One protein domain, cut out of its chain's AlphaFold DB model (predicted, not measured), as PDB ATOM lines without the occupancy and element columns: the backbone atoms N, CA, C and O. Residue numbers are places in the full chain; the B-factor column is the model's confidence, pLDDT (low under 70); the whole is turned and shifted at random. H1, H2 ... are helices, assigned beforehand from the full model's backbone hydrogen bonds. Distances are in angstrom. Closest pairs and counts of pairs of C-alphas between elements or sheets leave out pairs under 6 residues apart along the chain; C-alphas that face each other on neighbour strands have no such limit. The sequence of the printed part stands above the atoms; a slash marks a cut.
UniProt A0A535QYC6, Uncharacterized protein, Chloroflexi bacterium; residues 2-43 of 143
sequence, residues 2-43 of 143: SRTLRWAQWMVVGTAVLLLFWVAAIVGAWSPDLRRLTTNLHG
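AT A GLANCE: This is residues 2 to 43 of the 143 residues of an uncharacterized protein of Chloroflexi bacterium (UniProt A0A535QYC6). One long, straight helix, H1, makes most of a thin rod, and a short helix, H2, turns off at its far end, so that the two form an L with a long and a short arm. The two arms meet at a corner near residues 30 and 31, and nothing folds back along H1. The printed part has 42 residues with two named helices, H1 then H2, no named strand, and the class all helix. It is extended, with a radius of gyration of the C-alphas of 17.3 A and spans of 56 by 17 by 6 A.

HOW THE PARTS SIT: H1, residues 3 to 29, and H2, residues 32 to 40, are close but not clearly touching, with 1 pair of C-alphas within 8 A. The closest C-alphas are those of Gly 28 and Leu 34, 7.6 A apart. Their lines are about perpendicular, at 77 degrees. In H1 and H2 every O i to N i+4 pair is within hydrogen-bond range.

IN THESE COORDINATES: H1 runs 38.7 A from C-alpha 3 at (54.487, -73.966, 17.331) to C-alpha 29 at (41.116, -37.626, 18.684). H2 measures 12.2 A and ends at C-alpha 40, (29.182, -32.210, 27.726).

THE WHOLE: The C-alphas of Ser 2 and Gly 43, the two farthest apart, are 56.7 A apart. The printed part has no cut, and the link from H1 to H2 is tight. Residues 31 to 43 have pLDDT under 70.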
ATOM      1  N   SER A   2      55.553 -75.649  12.886       83.12
ATOM      2  CA  SER A   2      56.133 -75.552  14.227       83.12
ATOM      3  C   SER A   2      55.346 -74.549  15.079       83.12
ATOM      4  O   SER A   2      54.857 -73.531  14.589       83.12
ATOM      5  N   ARG A   3      55.199 -74.837  16.376       85.12
ATOM      6  CA  ARG A   3      54.487 -73.966  17.331       85.12
ATOM      7  C   ARG A   3      55.078 -72.549  17.375       85.12
ATOM      8  O   ARG A   3      54.347 -71.590  17.591       85.12
ATOM      9  N   THR A   4      56.374 -72.428  17.099       89.31
ATOM     10  CA  THR A   4      57.115 -71.165  17.008       89.31
ATOM     11  C   THR A   4      56.659 -70.289  15.841       89.31
ATOM     12  O   THR A   4      56.497 -69.087  16.019       89.31
ATOM     13  N   LEU A   5      56.356 -70.879  14.679       90.19
ATOM     14  CA  LEU A   5      55.847 -70.143  13.516       90.19
ATOM     15  C   LEU A   5      54.466 -69.532  13.796       90.19
ATOM     16  O   LEU A   5      54.202 -68.392  13.425       90.19
ATOM     17  N   ARG A   6      53.600 -70.265  14.511       90.75
ATOM     18  CA  ARG A   6      52.282 -69.755  14.925       90.75
ATOM     19  C   ARG A   6      52.420 -68.595  15.914       90.75
ATOM     20  O   ARG A   6      51.710 -67.611  15.778       90.75
ATOM     21  N   TRP A   7      53.343 -68.683  16.872       93.50
ATOM     22  CA  TRP A   7      53.619 -67.588  17.811       93.50
ATOM     23  C   TRP A   7      54.129 -66.327  17.111       93.50
ATOM     24  O   TRP A   7      53.626 -65.241  17.384       93.50
ATOM     25  N   ALA A   8      55.065 -66.469  16.170       91.94
ATOM     26  CA  ALA A   8      55.546 -65.345  15.370       91.94
ATOM     27  C   ALA A   8      54.402 -64.687  14.581       91.94
ATOM     28  O   ALA A   8      54.259 -63.467  14.594       91.94
ATOM     29  N   GLN A   9      53.532 -65.495  13.970       93.44
ATOM     30  CA  GLN A   9      52.347 -64.999  13.273       93.44
ATOM     31  C   GLN A   9      51.407 -64.222  14.210       93.44
ATOM     32  O   GLN A   9      50.961 -63.135  13.852       93.44
ATOM     33  N   TRP A  10      51.141 -64.729  15.417       95.44
ATOM     34  CA  TRP A  10      50.308 -64.028  16.402       95.44
ATOM     35  C   TRP A  10      50.919 -62.708  16.868       95.44
ATOM     36  O   TRP A  10      50.180 -61.744  17.045       95.44
ATOM     37  N   MET A  11      52.245 -62.631  17.006       96.69
ATOM     38  CA  MET A  11      52.918 -61.372  17.334       96.69
ATOM     39  C   MET A  11      52.765 -60.346  16.212       96.69
ATOM     40  O   MET A  11      52.430 -59.195  16.483       96.69
ATOM     41  N   VAL A  12      52.929 -60.756  14.951       96.12
ATOM     42  CA  VAL A  12      52.749 -59.857  13.798       96.12
ATOM     43  C   VAL A  12      51.307 -59.356  13.721       96.12
ATOM     44  O   VAL A  12      51.081 -58.154  13.598       96.12
ATOM     45  N   VAL A  13      50.331 -60.256  13.861       96.88
ATOM     46  CA  VAL A  13      48.904 -59.899  13.850       96.88
ATOM     47  C   VAL A  13      48.560 -58.980  15.022       96.88
ATOM     48  O   VAL A  13      47.935 -57.945  14.812       96.88
ATOM     49  N   GLY A  14      48.999 -59.309  16.239       97.00
ATOM     50  CA  GLY A  14      48.759 -58.483  17.422       97.00
ATOM     51  C   GLY A  14      49.346 -57.080  17.275       97.00
ATOM     52  O   GLY A  14      48.668 -56.096  17.566       97.00
ATOM     53  N   THR A  15      50.562 -56.976  16.734       97.38
ATOM     54  CA  THR A  15      51.204 -55.681  16.467       97.38
ATOM     55  C   THR A  15      50.436 -54.885  15.413       97.38
ATOM     56  O   THR A  15      50.191 -53.697  15.606       97.38
ATOM     57  N   ALA A  16      49.999 -55.527  14.325       96.69
ATOM     58  CA  ALA A  16      49.220 -54.869  13.277       96.69
ATOM     59  C   ALA A  16      47.874 -54.341  13.799       96.69
ATOM     60  O   ALA A  16      47.496 -53.211  13.492       96.69
ATOM     61  N   VAL A  17      47.177 -55.124  14.628       97.31
ATOM     62  CA  VAL A  17      45.917 -54.709  15.268       97.31
ATOM     63  C   VAL A  17      46.149 -53.539  16.223       97.31
ATOM     64  O   VAL A  17      45.391 -52.571  16.186       97.31
ATOM     65  N   LEU A  18      47.204 -53.591  17.037       97.50
ATOM     66  CA  LEU A  18      47.557 -52.500  17.948       97.50
ATOM     67  C   LEU A  18      47.853 -51.205  17.182       97.50
ATOM     68  O   LEU A  18      47.404 -50.133  17.580       97.50
ATOM     69  N   LEU A  19      48.571 -51.307  16.065       97.44
ATOM     70  CA  LEU A  19      48.936 -50.163  15.235       97.44
ATOM     71  C   LEU A  19      47.708 -49.569  14.534       97.44
ATOM     72  O   LEU A  19      47.534 -48.353  14.533       97.44
ATOM     73  N   LEU A  20      46.808 -50.417  14.026       96.75
ATOM     74  CA  LEU A  20      45.530 -49.984  13.458       96.75
ATOM     75  C   LEU A  20      44.662 -49.272  14.503       96.75
ATOM     76  O   LEU A  20      44.124 -48.200  14.228       96.75
ATOM     77  N   PHE A  21      44.561 -49.839  15.708       95.75
ATOM     78  CA  PHE A  21      43.855 -49.221  16.827       95.75
ATOM     79  C   PHE A  21      44.452 -47.853  17.179       95.75
ATOM     80  O   PHE A  21      43.714 -46.887  17.354       95.75
ATOM     81  N   TRP A  22      45.781 -47.749  17.231       95.94
ATOM     82  CA  TRP A  22      46.467 -46.503  17.562       95.94
ATOM     83  C   TRP A  22      46.231 -45.411  16.510       95.94
ATOM     84  O   TRP A  22      45.913 -44.275  16.858       95.94
ATOM     85  N   VAL A  23      46.296 -45.760  15.221       94.69
ATOM     86  CA  VAL A  23      45.973 -44.833  14.124       94.69
ATOM     87  C   VAL A  23      44.513 -44.384  14.203       94.69
ATOM     88  O   VAL A  23      44.238 -43.186  14.122       94.69
ATOM     89  N   ALA A  24      43.579 -45.314  14.420       89.81
ATOM     90  CA  ALA A  24      42.165 -44.987  14.581       89.81
ATOM     91  C   ALA A  24      41.921 -44.061  15.786       89.81
ATOM     92  O   ALA A  24      41.134 -43.121  15.684       89.81
ATOM     93  N   ALA A  25      42.631 -44.273  16.898       85.44
ATOM     94  CA  ALA A  25      42.552 -43.422  18.081       85.44
ATOM     95  C   ALA A  25      43.045 -41.994  17.803       85.44
ATOM     96  O   ALA A  25      42.410 -41.040  18.249       85.44
ATOM     97  N   ILE A  26      44.125 -41.825  17.032       88.56
ATOM     98  CA  ILE A  26      44.604 -40.496  16.625       88.56
ATOM     99  C   ILE A  26      43.581 -39.816  15.727       88.56
ATOM    100  O   ILE A  26      43.177 -38.698  16.018       88.56
ATOM    101  N   VAL A  27      43.110 -40.482  14.672       85.56
ATOM    102  CA  VAL A  27      42.116 -39.894  13.758       85.56
ATOM    103  C   VAL A  27      40.831 -39.521  14.513       85.56
ATOM    104  O   VAL A  27      40.287 -38.433  14.318       85.56
ATOM    105  N   GLY A  28      40.390 -40.372  15.443       76.88
ATOM    106  CA  GLY A  28      39.277 -40.078  16.343       76.88
ATOM    107  C   GLY A  28      39.547 -38.873  17.249       76.88
ATOM    108  O   GLY A  28      38.692 -38.001  17.373       76.88
ATOM    109  N   ALA A  29      40.745 -38.751  17.821       72.62
ATOM    110  CA  ALA A  29      41.116 -37.626  18.684       72.62
ATOM    111  C   ALA A  29      41.132 -36.267  17.957       72.62
ATOM    112  O   ALA A  29      40.975 -35.228  18.598       72.62
ATOM    113  N   TRP A  30      41.285 -36.262  16.629       73.88
ATOM    114  CA  TRP A  30      41.191 -35.052  15.805       73.88
ATOM    115  C   TRP A  30      39.742 -34.647  15.498       73.88
ATOM    116  O   TRP A  30      39.515 -33.567  14.954       73.88
ATOM    117  N   SER A  31      38.755 -35.469  15.867       65.75
ATOM    118  CA  SER A  31      37.339 -35.146  15.694       65.75
ATOM    119  C   SER A  31      36.854 -34.235  16.836       65.75
ATOM    120  O   SER A  31      36.763 -34.682  17.984       65.75
ATOM    121  N   PRO A  32      36.489 -32.967  16.563       58.41
ATOM    122  CA  PRO A  32      36.024 -32.030  17.591       58.41
ATOM    123  C   PRO A  32      34.734 -32.482  18.301       58.41
ATOM    124  O   PRO A  32      34.449 -32.009  19.402       58.41
ATOM    125  N   ASP A  33      33.988 -33.433  17.730       58.09
ATOM    126  CA  ASP A  33      32.779 -34.000  18.337       58.09
ATOM    127  C   ASP A  33      33.050 -34.843  19.591       58.09
ATOM    128  O   ASP A  33      32.262 -34.795  20.533       58.09
ATOM    129  N   LEU A  34      34.193 -35.536  19.691       54.66
ATOM    130  CA  LEU A  34      34.587 -36.222  20.934       54.66
ATOM    131  C   LEU A  34      34.951 -35.223  22.035       54.66
ATOM    132  O   LEU A  34      34.677 -35.449  23.217       54.66
ATOM    133  N   ARG A  35      35.509 -34.070  21.649       55.53
ATOM    134  CA  ARG A  35      35.759 -32.962  22.573       55.53
ATOM    135  C   ARG A  35      34.445 -32.416  23.117       55.53
ATOM    136  O   ARG A  35      34.345 -32.210  24.315       55.53
ATOM    137  N   ARG A  36      33.414 -32.300  22.272       55.19
ATOM    138  CA  ARG A  36      32.059 -31.936  22.708       55.19
ATOM    139  C   ARG A  36      31.453 -33.004  23.610       55.19
ATOM    140  O   ARG A  36      30.923 -32.655  24.651       55.19
ATOM    141  N   LEU A  37      31.541 -34.290  23.279       56.81
ATOM    142  CA  LEU A  37      30.990 -35.365  24.120       56.81
ATOM    143  C   LEU A  37      31.639 -35.406  25.515       56.81
ATOM    144  O   LEU A  37      30.941 -35.558  26.513       56.81
ATOM    145  N   THR A  38      32.955 -35.198  25.602       54.91
ATOM    146  CA  THR A  38      33.698 -35.192  26.878       54.91
ATOM    147  C   THR A  38      33.503 -33.908  27.693       54.91
ATOM    148  O   THR A  38      33.429 -33.979  28.923       54.91
ATOM    149  N   THR A  39      33.340 -32.749  27.046       54.38
ATOM    150  CA  THR A  39      32.977 -31.498  27.738       54.38
ATOM    151  C   THR A  39      31.497 -31.434  28.111       54.38
ATOM    152  O   THR A  39      31.167 -30.797  29.100       54.38
ATOM    153  N   ASN A  40      30.608 -32.117  27.383       51.47
ATOM    154  CA  ASN A  40      29.182 -32.210  27.726       51.47
ATOM    155  C   ASN A  40      28.907 -33.167  28.901       51.47
ATOM    156  O   ASN A  40      27.840 -33.100  29.505       51.47
ATOM    157  N   LEU A  41      29.859 -34.038  29.260       52.72
ATOM    158  CA  LEU A  41      29.784 -34.872  30.469       52.72
ATOM    159  C   LEU A  41      30.169 -34.107  31.748       52.72
ATOM    160  O   LEU A  41      29.860 -34.566  32.844       52.72
ATOM    161  N   HIS A  42      30.792 -32.930  31.625       51.66
ATOM    162  CA  HIS A  42      31.140 -32.062  32.754       51.66
ATOM    163  C   HIS A  42      30.126 -30.932  32.907       51.66
ATOM    164  O   HIS A  42      30.478 -29.757  32.887       51.66
ATOM    165  N   GLY A  43      28.866 -31.324  33.089       48.78
ATOM    166  CA  GLY A  43      27.787 -30.438  33.496       48.78
ATOM    167  C   GLY A  43      27.368 -29.419  32.429       48.78
ATOM    168  O   GLY A  43      28.141 -29.056  31.545       48.78
TER     169      GLY A  43